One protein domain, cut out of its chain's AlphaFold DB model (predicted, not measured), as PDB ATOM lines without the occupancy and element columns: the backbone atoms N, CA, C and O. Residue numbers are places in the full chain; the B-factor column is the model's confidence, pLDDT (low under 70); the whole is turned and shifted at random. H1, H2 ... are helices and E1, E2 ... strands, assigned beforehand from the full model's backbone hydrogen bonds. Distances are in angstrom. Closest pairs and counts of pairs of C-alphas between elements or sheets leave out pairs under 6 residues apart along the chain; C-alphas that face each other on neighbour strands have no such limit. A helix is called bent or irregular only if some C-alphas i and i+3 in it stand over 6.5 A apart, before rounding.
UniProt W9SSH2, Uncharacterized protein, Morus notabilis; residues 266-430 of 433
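Overview. This is residues 266 to 430 of the 433 residues of an uncharacterized protein of Morus notabilis (UniProt W9SSH2). What shape do these atoms make? Crossed helices H1, H4 and H6 form a core, from which H2, H3 and the loop with E1 reach out as a long arm. The long helical hairpin of H7 and bent H8 packs on another side, and H8 runs on past the core until residues 422 to 430 stick out free. What is it built of? The printed part has 165 residues, is mostly helix, and runs H1, H2, E1, H3, H4, H5, H6, E2, E3, H7, H8, with E2 and E3 an antiparallel hairpin. Is it compact? It is loose and flat, with a radius of gyration of the C-alphas of 19.6 A and spans of 65 by 55 by 25 A.

Arrangement. What does H1 meet? H1, residues 266 to 282, touches H4, residues 319 to 332, opposite ways at a steep tilt of 44 degrees, with closest C-alphas Leu 271 and Val 326 at 6.1 A. It touches H6, residues 342 to 352, closest at C-alphas Gly 275 and Ile 345, 5.8 A. H2, residues 284 to 290, only just touches H1, only at the corner, with 3 pairs of C-alphas within 8 A, while H3, residues 310 to 317, touches residues 277 to 281 of H1 alone, closest at C-alphas Leu 316 and Ile 277, 6.2 A. How do the last helices sit? H8, residues 392 to 430, was assigned as one helix by its hydrogen bonds but is bent, C-alphas 415 and 418 being 6.9 A apart; its arms are H8a, residues 392 to 415, and H8b, residues 418 to 430, which touches no helix. H7, residues 366 to 387, and H8a form a helical hairpin at a shallow tilt of 24 degrees, closest at C-alphas Ala 385 and Ala 395, 4.8 A. H5, residues 334 to 338, touches H8a, closest at C-alphas Leu 338 and Val 401, 5.7 A. What does the backbone show? In the hairpin of E2, residues 355 to 359, and E3, residues 362 to 365, N 356 and O 364 are 3.0 A apart, within hydrogen-bond range. Every O i to N i+4 pair is within range in H2 and H3, against 10 of 13 in H1, 9 of 10 in H4, 5 of 7 in H6, 15 of 18 in H7, 19 of 20 in H8a, 7 of 9 in H8b and 0 of 1 in H5, where 2 of 2 O i to N i+3 pairs are.

Along the chain. Where are the ends? H1 begins at C-alpha 266 (6.461, -72.821, -57.822), and H8b ends at C-alpha 430 (-9.388, -85.538, -16.604). Which are long? H8a measures 35.0 A, H7 30.6 A and H1 25.1 A. E1, residues 300 to 304, pairs with no named strand.

Size, cuts and confidence. How far does it reach? The two C-alphas farthest apart, Asp 302 and Arg 389, are 66.9 A apart. Is anything cut or unsure? The printed part has no cut and no long link; pLDDT is under 70 at residues 389 to 391 and 412 to 430.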
ATOM      1  N   ARG A 266       7.769 -72.430 -57.282       96.00
ATOM      2  CA  ARG A 266       6.461 -72.821 -57.822       96.00
ATOM      3  C   ARG A 266       5.421 -72.940 -56.710       96.00
ATOM      4  O   ARG A 266       4.282 -72.528 -56.912       96.00
ATOM      5  N   ILE A 267       5.803 -73.479 -55.552       97.62
ATOM      6  CA  ILE A 267       4.916 -73.548 -54.383       97.62
ATOM      7  C   ILE A 267       4.553 -72.137 -53.924       97.62
ATOM      8  O   ILE A 267       3.371 -71.840 -53.790       97.62
ATOM      9  N   GLY A 268       5.530 -71.236 -53.785       96.81
ATOM     10  CA  GLY A 268       5.273 -69.847 -53.401       96.81
ATOM     11  C   GLY A 268       4.292 -69.133 -54.336       96.81
ATOM     12  O   GLY A 268       3.381 -68.459 -53.864       96.81
ATOM     13  N   GLU A 269       4.410 -69.334 -55.656       95.94
ATOM     14  CA  GLU A 269       3.466 -68.775 -56.641       95.94
ATOM     15  C   GLU A 269       2.041 -69.300 -56.446       95.94
ATOM     16  O   GLU A 269       1.081 -68.528 -56.481       95.94
ATOM     17  N   VAL A 270       1.898 -70.608 -56.220       96.88
ATOM     18  CA  VAL A 270       0.601 -71.237 -55.948       96.88
ATOM     19  C   VAL A 270      -0.016 -70.681 -54.663       96.88
ATOM     20  O   VAL A 270      -1.204 -70.350 -54.649       96.88
ATOM     21  N   LEU A 271       0.776 -70.553 -53.592       97.88
ATOM     22  CA  LEU A 271       0.299 -70.068 -52.296       97.88
ATOM     23  C   LEU A 271      -0.130 -68.595 -52.350       97.88
ATOM     24  O   LEU A 271      -1.175 -68.235 -51.803       97.88
ATOM     25  N   GLU A 272       0.605 -67.748 -53.072       96.62
ATOM     26  CA  GLU A 272       0.183 -66.366 -53.326       96.62
ATOM     27  C   GLU A 272      -1.109 -66.305 -54.153       96.62
ATOM     28  O   GLU A 272      -1.995 -65.500 -53.854       96.62
ATOM     29  N   ALA A 273      -1.261 -67.184 -55.149       95.88
ATOM     30  CA  ALA A 273      -2.447 -67.223 -56.002       95.88
ATOM     31  C   ALA A 273      -3.732 -67.615 -55.249       95.88
ATOM     32  O   ALA A 273      -4.810 -67.126 -55.595       95.88
ATOM     33  N   VAL A 274      -3.647 -68.459 -54.211       96.94
ATOM     34  CA  VAL A 274      -4.803 -68.812 -53.357       96.94
ATOM     35  C   VAL A 274      -5.057 -67.798 -52.234       96.94
ATOM     36  O   VAL A 274      -6.156 -67.761 -51.674       96.94
ATOM     37  N   GLY A 275      -4.082 -66.935 -51.927       96.94
ATOM     38  CA  GLY A 275      -4.145 -65.925 -50.865       96.94
ATOM     39  C   GLY A 275      -5.429 -65.080 -50.843       96.94
ATOM     40  O   GLY A 275      -6.059 -64.979 -49.787       96.94
ATOM     41  N   PRO A 276      -5.900 -64.519 -51.977       95.81
ATOM     42  CA  PRO A 276      -7.147 -63.751 -52.018       95.81
ATOM     43  C   PRO A 276      -8.379 -64.517 -51.518       95.81
ATOM     44  O   PRO A 276      -9.253 -63.927 -50.880       95.81
ATOM     45  N   ILE A 277      -8.452 -65.825 -51.787       95.88
ATOM     46  CA  ILE A 277      -9.555 -66.688 -51.346       95.88
ATOM     47  C   ILE A 277      -9.432 -66.994 -49.853       95.88
ATOM     48  O   ILE A 277     -10.438 -66.961 -49.145       95.88
ATOM     49  N   ILE A 278      -8.210 -67.199 -49.352       96.69
ATOM     50  CA  ILE A 278      -7.946 -67.365 -47.916       96.69
ATOM     51  C   ILE A 278      -8.389 -66.119 -47.144       96.69
ATOM     52  O   ILE A 278      -9.172 -66.238 -46.201       96.69
ATOM     53  N   PHE A 279      -7.990 -64.921 -47.578       96.62
ATOM     54  CA  PHE A 279      -8.430 -63.679 -46.934       96.62
ATOM     55  C   PHE A 279      -9.953 -63.524 -46.971       96.62
ATOM     56  O   PHE A 279     -10.568 -63.254 -45.938       96.62
ATOM     57  N   LEU A 280     -10.578 -63.753 -48.132       95.31
ATOM     58  CA  LEU A 280     -12.034 -63.683 -48.278       95.31
ATOM     59  C   LEU A 280     -12.758 -64.652 -47.334       95.31
ATOM     60  O   LEU A 280     -13.785 -64.289 -46.769       95.31
ATOM     61  N   SER A 281     -12.215 -65.854 -47.128       94.00
ATOM     62  CA  SER A 281     -12.831 -66.871 -46.270       94.00
ATOM     63  C   SER A 281     -12.945 -66.469 -44.798       94.00
ATOM     64  O   SER A 281     -13.805 -66.988 -44.087       94.00
ATOM     65  N   THR A 282     -12.115 -65.525 -44.347       93.44
ATOM     66  CA  THR A 282     -12.159 -64.989 -42.977       93.44
ATOM     67  C   THR A 282     -13.081 -63.777 -42.831       93.44
ATOM     68  O   THR A 282     -13.548 -63.473 -41.731       93.44
ATOM     69  N   ASP A 283     -13.415 -63.102 -43.934       94.12
ATOM     70  CA  ASP A 283     -14.277 -61.922 -43.932       94.12
ATOM     71  C   ASP A 283     -15.760 -62.316 -44.022       94.12
ATOM     72  O   ASP A 283     -16.443 -62.156 -45.039       94.12
ATOM     73  N   THR A 284     -16.283 -62.830 -42.908       91.62
ATOM     74  CA  THR A 284     -17.690 -63.251 -42.784       91.62
ATOM     75  C   THR A 284     -18.686 -62.129 -43.087       91.62
ATOM     76  O   THR A 284     -19.791 -62.391 -43.572       91.62
ATOM     77  N   ARG A 285     -18.311 -60.866 -42.831       93.12
ATOM     78  CA  ARG A 285     -19.150 -59.698 -43.127       93.12
ATOM     79  C   ARG A 285     -19.249 -59.489 -44.630       93.12
ATOM     80  O   ARG A 285     -20.354 -59.307 -45.138       93.12
ATOM     81  N   LYS A 286     -18.123 -59.538 -45.340       92.38
ATOM     82  CA  LYS A 286     -18.093 -59.417 -46.798       92.38
ATOM     83  C   LYS A 286     -18.810 -60.574 -47.479       92.38
ATOM     84  O   LYS A 286     -19.649 -60.314 -48.335       92.38
ATOM     85  N   LEU A 287     -18.578 -61.815 -47.042       91.69
ATOM     86  CA  LEU A 287     -19.278 -62.994 -47.570       91.69
ATOM     87  C   LEU A 287     -20.804 -62.848 -47.471       91.69
ATOM     88  O   LEU A 287     -21.525 -63.108 -48.435       91.69
ATOM     89  N   ARG A 288     -21.296 -62.367 -46.323       88.88
ATOM     90  CA  ARG A 288     -22.725 -62.113 -46.101       88.88
ATOM     91  C   ARG A 288     -23.253 -60.969 -46.966       88.88
ATOM     92  O   ARG A 288     -24.299 -61.116 -47.585       88.88
ATOM     93  N   ASN A 289     -22.548 -59.840 -46.991       89.81
ATOM     94  CA  ASN A 289     -22.989 -58.637 -47.702       89.81
ATOM     95  C   ASN A 289     -23.013 -58.831 -49.222       89.81
ATOM     96  O   ASN A 289     -23.887 -58.290 -49.891       89.81
ATOM     97  N   GLU A 290     -22.065 -59.599 -49.759       88.31
ATOM     98  CA  GLU A 290     -22.019 -59.941 -51.183       88.31
ATOM     99  C   GLU A 290     -23.005 -61.066 -51.540       88.31
ATOM    100  O   GLU A 290     -23.259 -61.287 -52.718       88.31
ATOM    101  N   GLY A 291     -23.615 -61.741 -50.557       85.62
ATOM    102  CA  GLY A 291     -24.632 -62.767 -50.795       85.62
ATOM    103  C   GLY A 291     -24.063 -64.096 -51.294       85.62
ATOM    104  O   GLY A 291     -24.724 -64.799 -52.061       85.62
ATOM    105  N   PHE A 292     -22.844 -64.460 -50.877       87.50
ATOM    106  CA  PHE A 292     -22.311 -65.800 -51.139       87.50
ATOM    107  C   PHE A 292     -23.244 -66.861 -50.549       87.50
ATOM    108  O   PHE A 292     -23.754 -66.696 -49.442       87.50
ATOM    109  N   LEU A 293     -23.467 -67.949 -51.296       81.31
ATOM    110  CA  LEU A 293     -24.369 -69.057 -50.937       81.31
ATOM    111  C   LEU A 293     -25.855 -68.676 -50.793       81.31
ATOM    112  O   LEU A 293     -26.669 -69.551 -50.500       81.31
ATOM    113  N   SER A 294     -26.240 -67.413 -51.020       83.50
ATOM    114  CA  SER A 294     -27.651 -67.026 -51.066       83.50
ATOM    115  C   SER A 294     -28.276 -67.550 -52.360       83.50
ATOM    116  O   SER A 294     -27.838 -67.141 -53.438       83.50
ATOM    117  N   PRO A 295     -29.317 -68.399 -52.292       81.50
ATOM    118  CA  PRO A 295     -30.058 -68.797 -53.483       81.50
ATOM    119  C   PRO A 295     -31.019 -67.691 -53.947       81.50
ATOM    120  O   PRO A 295     -31.591 -67.793 -55.027       81.50
ATOM    121  N   TYR A 296     -31.206 -66.644 -53.138       81.44
ATOM    122  CA  TYR A 296     -32.133 -65.553 -53.403       81.44
ATOM    123  C   TYR A 296     -31.416 -64.327 -53.944       81.44
ATOM    124  O   TYR A 296     -30.410 -63.875 -53.382       81.44
ATOM    125  N   HIS A 297     -32.000 -63.734 -54.981       74.25
ATOM    126  CA  HIS A 297     -31.565 -62.441 -55.474       74.25
ATOM    127  C   HIS A 297     -32.019 -61.328 -54.508       74.25
ATOM    128  O   HIS A 297     -33.224 -61.197 -54.278       74.25
ATOM    129  N   PRO A 298     -31.125 -60.445 -54.012       74.31
ATOM    130  CA  PRO A 298     -31.485 -59.396 -53.048       74.31
ATOM    131  C   PRO A 298     -32.621 -58.463 -53.494       74.31
ATOM    132  O   PRO A 298     -33.282 -57.854 -52.659       74.31
ATOM    133  N   ARG A 299     -32.840 -58.325 -54.811       75.06
ATOM    134  CA  ARG A 299     -33.930 -57.514 -55.389       75.06
ATOM    135  C   ARG A 299     -35.131 -58.319 -55.898       75.06
ATOM    136  O   ARG A 299     -36.162 -57.717 -56.157       75.06
ATOM    137  N   TYR A 300     -34.993 -59.633 -56.086       79.19
ATOM    138  CA  TYR A 300     -36.026 -60.488 -56.688       79.19
ATOM    139  C   TYR A 300     -36.109 -61.814 -55.912       79.19
ATOM    140  O   TYR A 300     -35.611 -62.832 -56.390       79.19
ATOM    141  N   PRO A 301     -36.681 -61.803 -54.695       79.94
ATOM    142  CA  PRO A 301     -36.672 -62.963 -53.801       79.94
ATOM    143  C   PRO A 301     -37.478 -64.158 -54.330       79.94
ATOM    144  O   PRO A 301     -37.247 -65.281 -53.895       79.94
ATOM    145  N   ASP A 302     -38.369 -63.947 -55.300       86.50
ATOM    146  CA  ASP A 302     -39.177 -65.014 -55.907       86.50
ATOM    147  C   ASP A 302     -38.409 -65.835 -56.962       86.50
ATOM    148  O   ASP A 302     -38.930 -66.820 -57.486       86.50
ATOM    149  N   ILE A 303     -37.176 -65.437 -57.298       83.00
ATOM    150  CA  ILE A 303     -36.346 -66.086 -58.317       83.00
ATOM    151  C   ILE A 303     -35.106 -66.678 -57.652       83.00
ATOM    152  O   ILE A 303     -34.335 -65.973 -56.997       83.00
ATOM    153  N   LEU A 304     -34.890 -67.975 -57.878       83.69
ATOM    154  CA  LEU A 304     -33.645 -68.633 -57.504       83.69
ATOM    155  C   LEU A 304     -32.529 -68.216 -58.465       83.69
ATOM    156  O   LEU A 304     -32.680 -68.303 -59.686       83.69
ATOM    157  N   THR A 305     -31.399 -67.787 -57.914       79.56
ATOM    158  CA  THR A 305     -30.205 -67.417 -58.677       79.56
ATOM    159  C   THR A 305     -28.995 -68.223 -58.227       79.56
ATOM    160  O   THR A 305     -28.953 -68.756 -57.120       79.56
ATOM    161  N   ASN A 306     -27.973 -68.283 -59.082       79.75
ATOM    162  CA  ASN A 306     -26.658 -68.772 -58.673       79.75
ATOM    163  C   ASN A 306     -26.094 -67.914 -57.529       79.75
ATOM    164  O   ASN A 306     -26.480 -66.752 -57.372       79.75
ATOM    165  N   SER A 307     -25.129 -68.469 -56.784       79.88
ATOM    166  CA  SER A 307     -24.362 -67.695 -55.802       79.88
ATOM    167  C   SER A 307     -23.781 -66.438 -56.448       79.88
ATOM    168  O   SER A 307     -23.330 -66.466 -57.600       79.88
ATOM    169  N   ALA A 308     -23.722 -65.352 -55.679       80.06
ATOM    170  CA  ALA A 308     -22.938 -64.192 -56.065       80.06
ATOM    171  C   ALA A 308     -21.486 -64.601 -56.358       80.06
ATOM    172  O   ALA A 308     -20.934 -65.488 -55.701       80.06
ATOM    173  N   HIS A 309     -20.889 -63.961 -57.367       87.00
ATOM    174  CA  HIS A 309     -19.521 -64.216 -57.833       87.00
ATOM    175  C   HIS A 309     -19.200 -65.712 -58.070       87.00
ATOM    176  O   HIS A 309     -18.333 -66.254 -57.383       87.00
ATOM    177  N   PRO A 310     -19.823 -66.377 -59.069       86.25
ATOM    178  CA  PRO A 310     -19.740 -67.832 -59.252       86.25
ATOM    179  C   PRO A 310     -18.319 -68.414 -59.258       86.25
ATOM    180  O   PRO A 310     -18.090 -69.441 -58.632       86.25
ATOM    181  N   MET A 311     -17.358 -67.737 -59.900       86.19
ATOM    182  CA  MET A 311     -15.957 -68.181 -59.913       86.19
ATOM    183  C   MET A 311     -15.355 -68.185 -58.501       86.19
ATOM    184  O   MET A 311     -14.942 -69.230 -58.021       86.19
ATOM    185  N   ARG A 312     -15.423 -67.057 -57.778       89.00
ATOM    186  CA  ARG A 312     -14.908 -66.970 -56.398       89.00
ATOM    187  C   ARG A 312     -15.622 -67.931 -55.449       89.00
ATOM    188  O   ARG A 312     -15.002 -68.431 -54.519       89.00
ATOM    189  N   ALA A 313     -16.919 -68.163 -55.654       88.75
ATOM    190  CA  ALA A 313     -17.685 -69.129 -54.872       88.75
ATOM    191  C   ALA A 313     -17.178 -70.565 -55.092       88.75
ATOM    192  O   ALA A 313     -17.102 -71.335 -54.137       88.75
ATOM    193  N   GLN A 314     -16.781 -70.906 -56.322       89.00
ATOM    194  CA  GLN A 314     -16.150 -72.186 -56.632       89.00
ATOM    195  C   GLN A 314     -14.786 -72.330 -55.945       89.00
ATOM    196  O   GLN A 314     -14.518 -73.374 -55.362       89.00
ATOM    197  N   ASP A 315     -13.943 -71.296 -55.941       90.75
ATOM    198  CA  ASP A 315     -12.661 -71.371 -55.227       90.75
ATOM    199  C   ASP A 315     -12.836 -71.416 -53.705       90.75
ATOM    200  O   ASP A 315     -12.093 -72.113 -53.018       90.75
ATOM    201  N   LEU A 316     -13.844 -70.722 -53.161       92.62
ATOM    202  CA  LEU A 316     -14.196 -70.815 -51.741       92.62
ATOM    203  C   LEU A 316     -14.597 -72.238 -51.339       92.62
ATOM    204  O   LEU A 316     -14.336 -72.629 -50.204       92.62
ATOM    205  N   ALA A 317     -15.171 -73.033 -52.247       92.00
ATOM    206  CA  ALA A 317     -15.450 -74.444 -51.979       92.00
ATOM    207  C   ALA A 317     -14.165 -75.264 -51.737       92.00
ATOM    208  O   ALA A 317     -14.205 -76.267 -51.030       92.00
ATOM    209  N   ASN A 318     -13.022 -74.805 -52.256       94.44
ATOM    210  CA  ASN A 318     -11.712 -75.443 -52.106       94.44
ATOM    211  C   ASN A 318     -10.867 -74.847 -50.965       94.44
ATOM    212  O   ASN A 318      -9.707 -75.223 -50.792       94.44
ATOM    213  N   VAL A 319     -11.418 -73.920 -50.170       95.12
ATOM    214  CA  VAL A 319     -10.650 -73.172 -49.160       95.12
ATOM    215  C   VAL A 319      -9.956 -74.070 -48.136       95.12
ATOM    216  O   VAL A 319      -8.859 -73.748 -47.683       95.12
ATOM    217  N   THR A 320     -10.560 -75.205 -47.780       95.38
ATOM    218  CA  THR A 320      -9.965 -76.165 -46.841       95.38
ATOM    219  C   THR A 320      -8.647 -76.714 -47.384       95.38
ATOM    220  O   THR A 320      -7.646 -76.691 -46.672       95.38
ATOM    221  N   SER A 321      -8.615 -77.103 -48.661       96.75
ATOM    222  CA  SER A 321      -7.385 -77.534 -49.332       96.75
ATOM    223  C   SER A 321      -6.364 -76.400 -49.390       96.75
ATOM    224  O   SER A 321      -5.205 -76.612 -49.066       96.75
ATOM    225  N   TYR A 322      -6.778 -75.172 -49.721       97.81
ATOM    226  CA  TYR A 322      -5.851 -74.035 -49.816       97.81
ATOM    227  C   TYR A 322      -5.203 -73.679 -48.479       97.81
ATOM    228  O   TYR A 322      -4.011 -73.381 -48.432       97.81
ATOM    229  N   ARG A 323      -5.966 -73.742 -47.384       97.38
ATOM    230  CA  ARG A 323      -5.429 -73.568 -46.029       97.38
ATOM    231  C   ARG A 323      -4.380 -74.627 -45.716       97.38
ATOM    232  O   ARG A 323      -3.304 -74.307 -45.225       97.38
ATOM    233  N   GLU A 324      -4.675 -75.878 -46.036       96.81
ATOM    234  CA  GLU A 324      -3.762 -76.987 -45.799       96.81
ATOM    235  C   GLU A 324      -2.483 -76.886 -46.644       96.81
ATOM    236  O   GLU A 324      -1.381 -77.090 -46.135       96.81
ATOM    237  N   TRP A 325      -2.610 -76.475 -47.907       98.19
ATOM    238  CA  TRP A 325      -1.476 -76.179 -48.780       98.19
ATOM    239  C   TRP A 325      -0.586 -75.081 -48.202       98.19
ATOM    240  O   TRP A 325       0.632 -75.202 -48.260       98.19
ATOM    241  N   VAL A 326      -1.176 -74.035 -47.618       98.25
ATOM    242  CA  VAL A 326      -0.436 -72.965 -46.934       98.25
ATOM    243  C   VAL A 326       0.301 -73.492 -45.703       98.25
ATOM    244  O   VAL A 326       1.473 -73.161 -45.523       98.25
ATOM    245  N   LEU A 327      -0.344 -74.333 -44.886       97.38
ATOM    246  CA  LEU A 327       0.273 -74.917 -43.690       97.38
ATOM    247  C   LEU A 327       1.488 -75.782 -44.040       97.38
ATOM    248  O   LEU A 327       2.563 -75.554 -43.488       97.38
ATOM    249  N   PHE A 328       1.341 -76.731 -44.969       98.38
ATOM    250  CA  PHE A 328       2.459 -77.578 -45.397       98.38
ATOM    251  C   PHE A 328       3.492 -76.803 -46.206       98.38
ATOM    252  O   PHE A 328       4.688 -76.936 -45.964       98.38
ATOM    253  N   GLY A 329       3.046 -75.993 -47.163       98.19
ATOM    254  CA  GLY A 329       3.914 -75.335 -48.126       98.19
ATOM    255  C   GLY A 329       4.886 -74.365 -47.465       98.19
ATOM    256  O   GLY A 329       6.081 -74.504 -47.678       98.19
ATOM    257  N   TYR A 330       4.432 -73.459 -46.595       97.94
ATOM    258  CA  TYR A 330       5.364 -72.553 -45.905       97.94
ATOM    259  C   TYR A 330       6.202 -73.236 -44.814       97.94
ATOM    260  O   TYR A 330       7.259 -72.719 -44.455       97.94
ATOM    261  N   LEU A 331       5.776 -74.400 -44.309       97.75
ATOM    262  CA  LEU A 331       6.573 -75.198 -43.375       97.75
ATOM    263  C   LEU A 331       7.809 -75.808 -44.066       97.75
ATOM    264  O   LEU A 331       8.915 -75.770 -43.520       97.75
ATOM    265  N   VAL A 332       7.630 -76.350 -45.277       98.00
ATOM    266  CA  VAL A 332       8.701 -77.025 -46.038       98.00
ATOM    267  C   VAL A 332       9.399 -76.134 -47.071       98.00
ATOM    268  O   VAL A 332      10.490 -76.465 -47.517       98.00
ATOM    269  N   CYS A 333       8.814 -74.992 -47.426       97.94
ATOM    270  CA  CYS A 333       9.387 -73.976 -48.312       97.94
ATOM    271  C   CYS A 333       9.465 -72.625 -47.569       97.94
ATOM    272  O   CYS A 333       8.747 -71.681 -47.915       97.94
ATOM    273  N   PRO A 334      10.293 -72.521 -46.511       96.88
ATOM    274  CA  PRO A 334      10.294 -71.366 -45.612       96.88
ATOM    275  C   PRO A 334      10.715 -70.063 -46.302       96.88
ATOM    276  O   PRO A 334      10.223 -68.998 -45.938       96.88
ATOM    277  N   ASP A 335      11.569 -70.129 -47.325       95.69
ATOM    278  CA  ASP A 335      12.042 -68.945 -48.050       95.69
ATOM    279  C   ASP A 335      10.909 -68.217 -48.790       95.69
ATOM    280  O   ASP A 335      10.956 -67.001 -48.969       95.69
ATOM    281  N   GLU A 336       9.820 -68.914 -49.127       97.12
ATOM    282  CA  GLU A 336       8.652 -68.300 -49.766       97.12
ATOM    283  C   GLU A 336       7.880 -67.363 -48.826       97.12
ATOM    284  O   GLU A 336       7.080 -66.546 -49.291       97.12
ATOM    285  N   LEU A 337       8.135 -67.412 -47.512       96.75
ATOM    286  CA  LEU A 337       7.622 -66.426 -46.553       96.75
ATOM    287  C   LEU A 337       8.258 -65.044 -46.733       96.75
ATOM    288  O   LEU A 337       7.697 -64.060 -46.254       96.75
ATOM    289  N   LEU A 338       9.401 -64.954 -47.423       94.94
ATOM    290  CA  LEU A 338      10.087 -63.691 -47.709       94.94
ATOM    291  C   LEU A 338       9.441 -62.896 -48.850       94.94
ATOM    292  O   LEU A 338       9.867 -61.776 -49.142       94.94
ATOM    293  N   ARG A 339       8.389 -63.428 -49.481       94.06
ATOM    294  CA  ARG A 339       7.553 -62.642 -50.391       94.06
ATOM    295  C   ARG A 339       6.636 -61.707 -49.604       94.06
ATOM    296  O   ARG A 339       6.209 -62.008 -48.491       94.06
ATOM    297  N   VAL A 340       6.297 -60.573 -50.214       90.00
ATOM    298  CA  VAL A 340       5.652 -59.431 -49.541       90.00
ATOM    299  C   VAL A 340       4.340 -59.806 -48.842       90.00
ATOM    300  O   VAL A 340       4.098 -59.344 -47.733       90.00
ATOM    301  N   THR A 341       3.504 -60.640 -49.466       92.62
ATOM    302  CA  THR A 341       2.178 -61.011 -48.935       92.62
ATOM    303  C   THR A 341       2.142 -62.368 -48.237       92.62
ATOM    304  O   THR A 341       1.162 -62.677 -47.561       92.62
ATOM    305  N   SER A 342       3.186 -63.189 -48.387       96.25
ATOM    306  CA  SER A 342       3.185 -64.580 -47.920       96.25
ATOM    307  C   SER A 342       2.989 -64.702 -46.414       96.25
ATOM    308  O   SER A 342       2.226 -65.552 -45.959       96.25
ATOM    309  N   ILE A 343       3.632 -63.834 -45.628       95.31
ATOM    310  CA  ILE A 343       3.490 -63.873 -44.169       95.31
ATOM    311  C   ILE A 343       2.063 -63.564 -43.716       95.31
ATOM    312  O   ILE A 343       1.571 -64.191 -42.782       95.31
ATOM    313  N   ASP A 344       1.371 -62.644 -44.386       95.62
ATOM    314  CA  ASP A 344      -0.002 -62.295 -44.029       95.62
ATOM    315  C   ASP A 344      -0.954 -63.459 -44.336       95.62
ATOM    316  O   ASP A 344      -1.828 -63.764 -43.523       95.62
ATOM    317  N   ILE A 345      -0.734 -64.165 -45.454       97.25
ATOM    318  CA  ILE A 345      -1.463 -65.393 -45.804       97.25
ATOM    319  C   ILE A 345      -1.198 -66.480 -44.755       97.25
ATOM    320  O   ILE A 345      -2.141 -67.049 -44.201       97.25
ATOM    321  N   ALA A 346       0.074 -66.744 -44.441       96.44
ATOM    322  CA  ALA A 346       0.466 -67.758 -43.467       96.44
ATOM    323  C   ALA A 346      -0.139 -67.480 -42.084       96.44
ATOM    324  O   ALA A 346      -0.683 -68.381 -41.451       96.44
ATOM    325  N   LEU A 347      -0.112 -66.225 -41.624       94.44
ATOM    326  CA  LEU A 347      -0.647 -65.841 -40.317       94.44
ATOM    327  C   LEU A 347      -2.153 -66.027 -40.189       94.44
ATOM    328  O   LEU A 347      -2.613 -66.305 -39.084       94.44
ATOM    329  N   VAL A 348      -2.918 -65.855 -41.270       94.69
ATOM    330  CA  VAL A 348      -4.354 -66.152 -41.247       94.69
ATOM    331  C   VAL A 348      -4.569 -67.607 -40.848       94.69
ATOM    332  O   VAL A 348      -5.327 -67.882 -39.924       94.69
ATOM    333  N   VAL A 349      -3.845 -68.526 -41.484       94.75
ATOM    334  CA  VAL A 349      -4.046 -69.960 -41.264       94.75
ATOM    335  C   VAL A 349      -3.387 -70.434 -39.966       94.75
ATOM    336  O   VAL A 349      -3.992 -71.199 -39.219       94.75
ATOM    337  N   LEU A 350      -2.196 -69.934 -39.629       93.50
ATOM    338  CA  LEU A 350      -1.491 -70.277 -38.388       93.50
ATOM    339  C   LEU A 350      -2.243 -69.832 -37.128       93.50
ATOM    340  O   LEU A 350      -2.158 -70.496 -36.107       93.50
ATOM    341  N   LYS A 351      -2.985 -68.718 -37.158       91.25
ATOM    342  CA  LYS A 351      -3.784 -68.283 -35.994       91.25
ATOM    343  C   LYS A 351      -5.003 -69.167 -35.735       91.25
ATOM    344  O   LYS A 351      -5.518 -69.173 -34.620       91.25
ATOM    345  N   GLU A 352      -5.476 -69.864 -36.762       90.56
ATOM    346  CA  GLU A 352      -6.633 -70.759 -36.693       90.56
ATOM    347  C   GLU A 352      -6.230 -72.205 -36.346       90.56
ATOM    348  O   GLU A 352      -7.101 -72.997 -35.994       90.56
ATOM    349  N   ASN A 353      -4.938 -72.560 -36.426       90.62
ATOM    350  CA  ASN A 353      -4.465 -73.943 -36.324       90.62
ATOM    351  C   ASN A 353      -3.259 -74.076 -35.391       90.62
ATOM    352  O   ASN A 353      -2.222 -73.463 -35.613       90.62
ATOM    353  N   ILE A 354      -3.382 -74.949 -34.390       90.25
ATOM    354  CA  ILE A 354      -2.313 -75.251 -33.419       90.25
ATOM    355  C   ILE A 354      -1.562 -76.525 -33.814       90.25
ATOM    356  O   ILE A 354      -0.357 -76.651 -33.595       90.25
ATOM    357  N   VAL A 355      -2.286 -77.463 -34.422       93.88
ATOM    358  CA  VAL A 355      -1.779 -78.758 -34.865       93.88
ATOM    359  C   VAL A 355      -1.963 -78.900 -36.368       93.88
ATOM    360  O   VAL A 355      -2.915 -78.359 -36.932       93.88
ATOM    361  N   LEU A 356      -1.067 -79.647 -37.007       94.75
ATOM    362  CA  LEU A 356      -1.225 -80.076 -38.391       94.75
ATOM    363  C   LEU A 356      -1.394 -81.586 -38.421       94.75
ATOM    364  O   LEU A 356      -0.476 -82.329 -38.070       94.75
ATOM    365  N   THR A 357      -2.579 -82.027 -38.828       95.50
ATOM    366  CA  THR A 357      -2.893 -83.446 -38.965       95.50
ATOM    367  C   THR A 357      -2.072 -84.060 -40.095       95.50
ATOM    368  O   THR A 357      -2.108 -83.599 -41.237       95.50
ATOM    369  N   LEU A 358      -1.355 -85.133 -39.778       96.19
ATOM    370  CA  LEU A 358      -0.620 -85.934 -40.750       96.19
ATOM    371  C   LEU A 358      -1.479 -87.094 -41.247       96.19
ATOM    372  O   LEU A 358      -1.625 -87.291 -42.452       96.19
ATOM    373  N   PHE A 359      -2.077 -87.855 -40.329       97.31
ATOM    374  CA  PHE A 359      -2.932 -88.983 -40.681       97.31
ATOM    375  C   PHE A 359      -3.832 -89.377 -39.508       97.31
ATOM    376  O   PHE A 359      -3.340 -89.791 -38.465       97.31
ATOM    377  N   ARG A 360      -5.158 -89.310 -39.697       95.62
ATOM    378  CA  ARG A 360      -6.151 -89.587 -38.640       95.62
ATOM    379  C   ARG A 360      -5.921 -88.691 -37.411       95.62
ATOM    380  O   ARG A 360      -6.089 -87.483 -37.518       95.62
ATOM    381  N   ASP A 361      -5.576 -89.285 -36.279       94.69
ATOM    382  CA  ASP A 361      -5.273 -88.659 -34.992       94.69
ATOM    383  C   ASP A 361      -3.790 -88.294 -34.821       94.69
ATOM    384  O   ASP A 361      -3.438 -87.664 -33.833       94.69
ATOM    385  N   GLU A 362      -2.922 -88.624 -35.778       95.31
ATOM    386  CA  GLU A 362      -1.506 -88.251 -35.736       95.31
ATOM    387  C   GLU A 362      -1.291 -86.827 -36.249       95.31
ATOM    388  O   GLU A 362      -1.775 -86.452 -37.326       95.31
ATOM    389  N   TYR A 363      -0.524 -86.040 -35.495       95.06
ATOM    390  CA  TYR A 363      -0.268 -84.632 -35.782       95.06
ATOM    391  C   TYR A 363       1.135 -84.173 -35.363       95.06
ATOM    392  O   TYR A 363       1.849 -84.837 -34.601       95.06
ATOM    393  N   ILE A 364       1.502 -82.993 -35.862       94.50
ATOM    394  CA  ILE A 364       2.653 -82.202 -35.405       94.50
ATOM    395  C   ILE A 364       2.191 -80.877 -34.796       94.50
ATOM    396  O   ILE A 364       1.101 -80.379 -35.105       94.50
ATOM    397  N   LEU A 365       3.022 -80.315 -33.920       93.06
ATOM    398  CA  LEU A 365       2.783 -79.032 -33.266       93.06
ATOM    399  C   LEU A 365       3.326 -77.912 -34.157       93.06
ATOM    400  O   LEU A 365       4.516 -77.608 -34.150       93.06
ATOM    401  N   LEU A 366       2.429 -77.283 -34.921       91.38
ATOM    402  CA  LEU A 366       2.780 -76.320 -35.972       91.38
ATOM    403  C   LEU A 366       3.727 -75.227 -35.482       91.38
ATOM    404  O   LEU A 366       4.745 -74.943 -36.105       91.38
ATOM    405  N   HIS A 367       3.386 -74.585 -34.369       91.31
ATOM    406  CA  HIS A 367       4.148 -73.439 -33.888       91.31
ATOM    407  C   HIS A 367       5.548 -73.819 -33.398       91.31
ATOM    408  O   HIS A 367       6.470 -73.020 -33.562       91.31
ATOM    409  N   GLU A 368       5.714 -75.017 -32.834       92.12
ATOM    410  CA  GLU A 368       7.021 -75.521 -32.401       92.12
ATOM    411  C   GLU A 368       7.916 -75.777 -33.611       92.12
ATOM    412  O   GLU A 368       9.040 -75.278 -33.658       92.12
ATOM    413  N   ASP A 369       7.385 -76.424 -34.650       93.50
ATOM    414  CA  ASP A 369       8.144 -76.675 -35.875       93.50
ATOM    415  C   ASP A 369       8.505 -75.378 -36.611       93.50
ATOM    416  O   ASP A 369       9.611 -75.230 -37.137       93.50
ATOM    417  N   TYR A 370       7.620 -74.377 -36.597       94.88
ATOM    418  CA  TYR A 370       7.947 -73.053 -37.127       94.88
ATOM    419  C   TYR A 370       9.081 -72.380 -36.342       94.88
ATOM    420  O   TYR A 370       9.932 -71.718 -36.939       94.88
ATOM    421  N   GLN A 371       9.137 -72.544 -35.021       93.00
ATOM    422  CA  GLN A 371      10.235 -72.011 -34.211       93.00
ATOM    423  C   GLN A 371      11.547 -72.771 -34.432       93.00
ATOM    424  O   GLN A 371      12.604 -72.144 -34.498       93.00
ATOM    425  N   LEU A 372      11.481 -74.097 -34.551       93.50
ATOM    426  CA  LEU A 372      12.648 -74.970 -34.658       93.50
ATOM    427  C   LEU A 372      13.255 -74.993 -36.064       93.50
ATOM    428  O   LEU A 372      14.476 -75.065 -36.186       93.50
ATOM    429  N   TYR A 373      12.437 -74.908 -37.117       94.75
ATOM    430  CA  TYR A 373      12.881 -75.188 -38.488       94.75
ATOM    431  C   TYR A 373      12.623 -74.061 -39.490       94.75
ATOM    432  O   TYR A 373      13.382 -73.923 -40.448       94.75
ATOM    433  N   VAL A 374      11.597 -73.226 -39.290       95.69
ATOM    434  CA  VAL A 374      11.306 -72.098 -40.199       95.69
ATOM    435  C   VAL A 374      12.061 -70.845 -39.761       95.69
ATOM    436  O   VAL A 374      12.793 -70.246 -40.546       95.69
ATOM    437  N   LEU A 375      11.938 -70.453 -38.491       94.88
ATOM    438  CA  LEU A 375      12.545 -69.230 -37.966       94.88
ATOM    439  C   LEU A 375      14.074 -69.181 -38.162       94.88
ATOM    440  O   LEU A 375      14.560 -68.129 -38.585       94.88
ATOM    441  N   PRO A 376      14.851 -70.262 -37.939       94.81
ATOM    442  CA  PRO A 376      16.291 -70.231 -38.190       94.81
ATOM    443  C   PRO A 376      16.645 -69.917 -39.646       94.81
ATOM    444  O   PRO A 376      17.539 -69.102 -39.876       94.81
ATOM    445  N   ARG A 377      15.901 -70.465 -40.619       94.00
ATOM    446  CA  ARG A 377      16.086 -70.181 -42.055       94.00
ATOM    447  C   ARG A 377      15.848 -68.703 -42.364       94.00
ATOM    448  O   ARG A 377      16.696 -68.046 -42.957       94.00
ATOM    449  N   ILE A 378      14.758 -68.134 -41.845       95.38
ATOM    450  CA  ILE A 378      14.456 -66.699 -41.998       95.38
ATOM    451  C   ILE A 378      15.559 -65.822 -41.388       95.38
ATOM    452  O   ILE A 378      15.939 -64.793 -41.955       95.38
ATOM    453  N   LEU A 379      16.101 -66.216 -40.230       94.00
ATOM    454  CA  LEU A 379      17.199 -65.500 -39.580       94.00
ATOM    455  C   LEU A 379      18.505 -65.576 -40.381       94.00
ATOM    456  O   LEU A 379      19.274 -64.609 -40.368       94.00
ATOM    457  N   GLU A 380      18.773 -66.687 -41.065       92.88
ATOM    458  CA  GLU A 380      19.902 -66.820 -41.988       92.88
ATOM    459  C   GLU A 380      19.753 -65.877 -43.184       92.88
ATOM    460  O   GLU A 380      20.649 -65.057 -43.405       92.88
ATOM    461  N   SER A 381      18.602 -65.876 -43.862       90.50
ATOM    462  CA  SER A 381      18.330 -64.976 -44.995       90.50
ATOM    463  C   SER A 381      18.423 -63.503 -44.582       90.50
ATOM    464  O   SER A 381      19.118 -62.707 -45.215       90.50
ATOM    465  N   LYS A 382      17.883 -63.138 -43.409       92.25
ATOM    466  CA  LYS A 382      18.042 -61.792 -42.823       92.25
ATOM    467  C   LYS A 382      19.512 -61.398 -42.625       92.25
ATOM    468  O   LYS A 382      19.883 -60.242 -42.857       92.25
ATOM    469  N   LYS A 383      20.359 -62.320 -42.145       91.69
ATOM    470  CA  LYS A 383      21.802 -62.070 -41.964       91.69
ATOM    471  C   LYS A 383      22.498 -61.897 -43.313       91.69
ATOM    472  O   LYS A 383      23.305 -60.974 -43.445       91.69
ATOM    473  N   MET A 384      22.167 -62.731 -44.300       88.44
ATOM    474  CA  MET A 384      22.717 -62.639 -45.655       88.44
ATOM    475  C   MET A 384      22.339 -61.311 -46.321       88.44
ATOM    476  O   MET A 384      23.238 -60.583 -46.748       88.44
ATOM    477  N   ALA A 385      21.063 -60.924 -46.286       87.81
ATOM    478  CA  ALA A 385      20.569 -59.655 -46.817       87.81
ATOM    479  C   ALA A 385      21.272 -58.440 -46.183       87.81
ATOM    480  O   ALA A 385      21.726 -57.541 -46.887       87.81
ATOM    481  N   LYS A 386      21.496 -58.449 -44.860       86.25
ATOM    482  CA  LYS A 386      22.256 -57.388 -44.167       86.25
ATOM    483  C   LYS A 386      23.712 -57.271 -44.649       86.25
ATOM    484  O   LYS A 386      24.304 -56.196 -44.559       86.25
ATOM    485  N   SER A 387      24.309 -58.372 -45.101       82.25
ATOM    486  CA  SER A 387      25.707 -58.424 -45.555       82.25
ATOM    487  C   SER A 387      25.891 -58.116 -47.050       82.25
ATOM    488  O   SER A 387      26.999 -57.773 -47.471       82.25
ATOM    489  N   GLY A 388      24.822 -58.210 -47.848       74.25
ATOM    490  CA  GLY A 388      24.842 -58.045 -49.300       74.25
ATOM    491  C   GLY A 388      25.110 -56.603 -49.735       74.25
ATOM    492  O   GLY A 388      24.204 -55.782 -49.802       74.25
ATOM    493  N   ARG A 389      26.364 -56.288 -50.084       55.91
ATOM    494  CA  ARG A 389      26.788 -54.944 -50.534       55.91
ATOM    495  C   ARG A 389      26.493 -54.636 -52.012       55.91
ATOM    496  O   ARG A 389      26.618 -53.488 -52.422       55.91
ATOM    497  N   THR A 390      26.133 -55.628 -52.827       57.97
ATOM    498  CA  THR A 390      26.124 -55.514 -54.304       57.97
ATOM    499  C   THR A 390      24.745 -55.264 -54.928       57.97
ATOM    500  O   THR A 390      24.678 -54.882 -56.093       57.97
ATOM    501  N   LYS A 391      23.645 -55.434 -54.176       63.31
ATOM    502  CA  LYS A 391      22.261 -55.228 -54.648       63.31
ATOM    503  C   LYS A 391      21.386 -54.531 -53.596       63.31
ATOM    504  O   LYS A 391      20.373 -55.066 -53.158       63.31
ATOM    505  N   GLN A 392      21.795 -53.325 -53.200       74.00
ATOM    506  CA  GLN A 392      21.259 -52.598 -52.039       74.00
ATOM    507  C   GLN A 392      19.718 -52.616 -51.934       74.00
ATOM    508  O   GLN A 392      19.196 -52.982 -50.895       74.00
ATOM    509  N   LYS A 393      18.978 -52.316 -53.013       79.81
ATOM    510  CA  LYS A 393      17.501 -52.247 -52.964       79.81
ATOM    511  C   LYS A 393      16.806 -53.598 -52.756       79.81
ATOM    512  O   LYS A 393      15.830 -53.654 -52.018       79.81
ATOM    513  N   GLU A 394      17.271 -54.658 -53.422       81.88
ATOM    514  CA  GLU A 394      16.712 -56.013 -53.257       81.88
ATOM    515  C   GLU A 394      17.027 -56.537 -51.852       81.88
ATOM    516  O   GLU A 394      16.134 -57.008 -51.153       81.88
ATOM    517  N   ALA A 395      18.270 -56.341 -51.403       83.62
ATOM    518  CA  ALA A 395      18.720 -56.730 -50.072       83.62
ATOM    519  C   ALA A 395      17.982 -55.971 -48.951       83.62
ATOM    520  O   ALA A 395      17.626 -56.567 -47.937       83.62
ATOM    521  N   ASP A 396      17.704 -54.676 -49.131       86.75
ATOM    522  CA  ASP A 396      16.952 -53.874 -48.159       86.75
ATOM    523  C   ASP A 396      15.492 -54.355 -48.036       86.75
ATOM    524  O   ASP A 396      14.957 -54.437 -46.925       86.75
ATOM    525  N   LEU A 397      14.850 -54.703 -49.162       88.75
ATOM    526  CA  LEU A 397      13.491 -55.253 -49.171       88.75
ATOM    527  C   LEU A 397      13.447 -56.613 -48.471       88.75
ATOM    528  O   LEU A 397      12.654 -56.792 -47.548       88.75
ATOM    529  N   GLU A 398      14.319 -57.540 -48.866       88.06
ATOM    530  CA  GLU A 398      14.407 -58.874 -48.269       88.06
ATOM    531  C   GLU A 398      14.682 -58.790 -46.763       88.06
ATOM    532  O   GLU A 398      13.996 -59.430 -45.967       88.06
ATOM    533  N   TYR A 399      15.604 -57.919 -46.340       91.44
ATOM    534  CA  TYR A 399      15.871 -57.667 -44.924       91.44
ATOM    535  C   TYR A 399      14.627 -57.165 -44.177       91.44
ATOM    536  O   TYR A 399      14.352 -57.607 -43.055       91.44
ATOM    537  N   SER A 400      13.873 -56.238 -44.776       92.31
ATOM    538  CA  SER A 400      12.645 -55.703 -44.183       92.31
ATOM    539  C   SER A 400      11.572 -56.782 -44.034       92.31
ATOM    540  O   SER A 400      10.975 -56.894 -42.959       92.31
ATOM    541  N   VAL A 401      11.353 -57.599 -45.070       92.75
ATOM    542  CA  VAL A 401      10.371 -58.692 -45.022       92.75
ATOM    543  C   VAL A 401      10.813 -59.761 -44.026       92.75
ATOM    544  O   VAL A 401      10.031 -60.127 -43.153       92.75
ATOM    545  N   ALA A 402      12.078 -60.186 -44.043       92.94
ATOM    546  CA  ALA A 402      12.598 -61.168 -43.093       92.94
ATOM    547  C   ALA A 402      12.439 -60.703 -41.636       92.94
ATOM    548  O   ALA A 402      12.053 -61.478 -40.762       92.94
ATOM    549  N   LYS A 403      12.663 -59.408 -41.365       93.25
ATOM    550  CA  LYS A 403      12.419 -58.804 -40.046       93.25
ATOM    551  C   LYS A 403      10.935 -58.832 -39.660       93.25
ATOM    552  O   LYS A 403      10.618 -59.026 -38.487       93.25
ATOM    553  N   GLN A 404      10.027 -58.615 -40.610       93.69
ATOM    554  CA  GLN A 404       8.587 -58.741 -40.376       93.69
ATOM    555  C   GLN A 404       8.200 -60.196 -40.086       93.69
ATOM    556  O   GLN A 404       7.507 -60.439 -39.101       93.69
ATOM    557  N   VAL A 405       8.679 -61.150 -40.883       93.38
ATOM    558  CA  VAL A 405       8.419 -62.589 -40.717       93.38
ATOM    559  C   VAL A 405       8.900 -63.080 -39.353       93.38
ATOM    560  O   VAL A 405       8.112 -63.638 -38.593       93.38
ATOM    561  N   GLU A 406      10.154 -62.795 -38.993       93.69
ATOM    562  CA  GLU A 406      10.734 -63.113 -37.681       93.69
ATOM    563  C   GLU A 406       9.855 -62.586 -36.546       93.69
ATOM    564  O   GLU A 406       9.511 -63.325 -35.620       93.69
ATOM    565  N   LYS A 407       9.469 -61.305 -36.632       92.81
ATOM    566  CA  LYS A 407       8.607 -60.661 -35.646       92.81
ATOM    567  C   LYS A 407       7.301 -61.444 -35.505       92.81
ATOM    568  O   LYS A 407       6.922 -61.814 -34.399       92.81
ATOM    569  N   MET A 408       6.625 -61.700 -36.618       90.38
ATOM    570  CA  MET A 408       5.303 -62.317 -36.638       90.38
ATOM    571  C   MET A 408       5.306 -63.770 -36.139       90.38
ATOM    572  O   MET A 408       4.452 -64.111 -35.323       90.38
ATOM    573  N   ILE A 409       6.276 -64.589 -36.560       89.31
ATOM    574  CA  ILE A 409       6.431 -65.985 -36.105       89.31
ATOM    575  C   ILE A 409       6.776 -66.039 -34.611       89.31
ATOM    576  O   ILE A 409       6.256 -66.873 -33.871       89.31
ATOM    577  N   SER A 410       7.615 -65.114 -34.136       85.19
ATOM    578  CA  SER A 410       7.958 -65.047 -32.713       85.19
ATOM    579  C   SER A 410       6.724 -64.725 -31.861       85.19
ATOM    580  O   SER A 410       6.479 -65.384 -30.855       85.19
ATOM    581  N   TYR A 411       5.890 -63.759 -32.265       76.94
ATOM    582  CA  TYR A 411       4.690 -63.410 -31.493       76.94
ATOM    583  C   TYR A 411       3.593 -64.481 -31.528       76.94
ATOM    584  O   TYR A 411       2.889 -64.641 -30.530       76.94
ATOM    585  N   SER A 412       3.433 -65.212 -32.638       65.88
ATOM    586  CA  SER A 412       2.430 -66.280 -32.729       65.88
ATOM    587  C   SER A 412       2.773 -67.471 -31.830       65.88
ATOM    588  O   SER A 412       1.883 -67.989 -31.161       65.88
ATOM    589  N   GLY A 413       4.054 -67.842 -31.723       56.59
ATOM    590  CA  GLY A 413       4.489 -68.923 -30.833       56.59
ATOM    591  C   GLY A 413       4.376 -68.593 -29.337       56.59
ATOM    592  O   GLY A 413       3.972 -69.441 -28.549       56.59
ATOM    593  N   PHE A 414       4.661 -67.355 -28.914       47.53
ATOM    594  CA  PHE A 414       4.701 -67.008 -27.482       47.53
ATOM    595  C   PHE A 414       3.329 -66.817 -26.811       47.53
ATOM    596  O   PHE A 414       3.219 -67.037 -25.605       47.53
ATOM    597  N   HIS A 415       2.282 -66.426 -27.544       49.12
ATOM    598  CA  HIS A 415       0.954 -66.207 -26.945       49.12
ATOM    599  C   HIS A 415       0.036 -67.440 -26.973       49.12
ATOM    600  O   HIS A 415      -0.816 -67.569 -26.093       49.12
ATOM    601  N   TYR A 416       0.212 -68.347 -27.940       47.59
ATOM    602  CA  TYR A 416      -0.666 -69.513 -28.108       47.59
ATOM    603  C   TYR A 416      -0.128 -70.793 -27.453       47.59
ATOM    604  O   TYR A 416      -0.907 -71.551 -26.876       47.59
ATOM    605  N   VAL A 417       1.189 -71.025 -27.483       47.78
ATOM    606  CA  VAL A 417       1.783 -72.320 -27.104       47.78
ATOM    607  C   VAL A 417       1.734 -72.592 -25.590       47.78
ATOM    608  O   VAL A 417       1.240 -73.654 -25.211       47.78
ATOM    609  N   PRO A 418       2.112 -71.662 -24.684       44.31
ATOM    610  CA  PRO A 418       2.064 -71.951 -23.248       44.31
ATOM    611  C   PRO A 418       0.633 -72.131 -22.728       44.31
ATOM    612  O   PRO A 418       0.396 -72.959 -21.855       44.31
ATOM    613  N   SER A 419      -0.325 -71.377 -23.274       43.69
ATOM    614  CA  SER A 419      -1.710 -71.341 -22.791       43.69
ATOM    615  C   SER A 419      -2.515 -72.574 -23.210       43.69
ATOM    616  O   SER A 419      -3.355 -73.040 -22.445       43.69
ATOM    617  N   VAL A 420      -2.269 -73.113 -24.411       48.84
ATOM    618  CA  VAL A 420      -3.031 -74.255 -24.942       48.84
ATOM    619  C   VAL A 420      -2.390 -75.596 -24.599       48.84
ATOM    620  O   VAL A 420      -3.124 -76.534 -24.309       48.84
ATOM    621  N   ILE A 421      -1.055 -75.697 -24.528       51.62
ATOM    622  CA  ILE A 421      -0.399 -76.926 -24.045       51.62
ATOM    623  C   ILE A 421      -0.752 -77.182 -22.575       51.62
ATOM    624  O   ILE A 421      -1.104 -78.306 -22.231       51.62
ATOM    625  N   TYR A 422      -0.783 -76.144 -21.727       47.12
ATOM    626  CA  TYR A 422      -1.292 -76.280 -20.354       47.12
ATOM    627  C   TYR A 422      -2.751 -76.744 -20.311       47.12
ATOM    628  O   TYR A 422      -3.115 -77.503 -19.421       47.12
ATOM    629  N   TRP A 423      -3.587 -76.291 -21.248       48.00
ATOM    630  CA  TRP A 423      -5.006 -76.646 -21.292       48.00
ATOM    631  C   TRP A 423      -5.237 -78.079 -21.796       48.00
ATOM    632  O   TRP A 423      -6.024 -78.814 -21.203       48.00
ATOM    633  N   LEU A 424      -4.513 -78.503 -22.836       49.31
ATOM    634  CA  LEU A 424      -4.572 -79.865 -23.372       49.31
ATOM    635  C   LEU A 424      -4.031 -80.885 -22.362       49.31
ATOM    636  O   LEU A 424      -4.702 -81.882 -22.118       49.31
ATOM    637  N   ASP A 425      -2.896 -80.604 -21.711       46.34
ATOM    638  CA  ASP A 425      -2.281 -81.513 -20.731       46.34
ATOM    639  C   ASP A 425      -3.094 -81.633 -19.423       46.34
ATOM    640  O   ASP A 425      -3.024 -82.645 -18.722       46.34
ATOM    641  N   HIS A 426      -3.912 -80.624 -19.092       43.50
ATOM    642  CA  HIS A 426      -4.849 -80.699 -17.964       43.50
ATOM    643  C   HIS A 426      -6.124 -81.489 -18.281       43.50
ATOM    644  O   HIS A 426      -6.707 -82.075 -17.367       43.50
ATOM    645  N   HIS A 427      -6.566 -81.507 -19.542       44.31
ATOM    646  CA  HIS A 427      -7.819 -82.156 -19.930       44.31
ATOM    647  C   HIS A 427      -7.657 -83.619 -20.354       44.31
ATOM    648  O   HIS A 427      -8.567 -84.400 -20.087       44.31
ATOM    649  N   THR A 428      -6.511 -84.045 -20.893       44.31
ATOM    650  CA  THR A 428      -6.222 -85.486 -21.063       44.31
ATOM    651  C   THR A 428      -6.159 -86.213 -19.720       44.31
ATOM    652  O   THR A 428      -6.685 -87.313 -19.596       44.31
ATOM    653  N   LYS A 429      -5.647 -85.567 -18.664       40.56
ATOM    654  CA  LYS A 429      -5.624 -86.132 -17.299       40.56
ATOM    655  C   LYS A 429      -6.997 -86.194 -16.612       40.56
ATOM    656  O   LYS A 429      -7.113 -86.844 -15.579       40.56
ATOM    657  N   GLN A 430      -8.021 -85.525 -17.147       37.09
ATOM    658  CA  GLN A 430      -9.388 -85.538 -16.604       37.09
ATOM    659  C   GLN A 430     -10.332 -86.512 -17.317       37.09
ATOM    660  O   GLN A 430     -11.452 -86.688 -16.852       37.09
TER     661      GLN A 430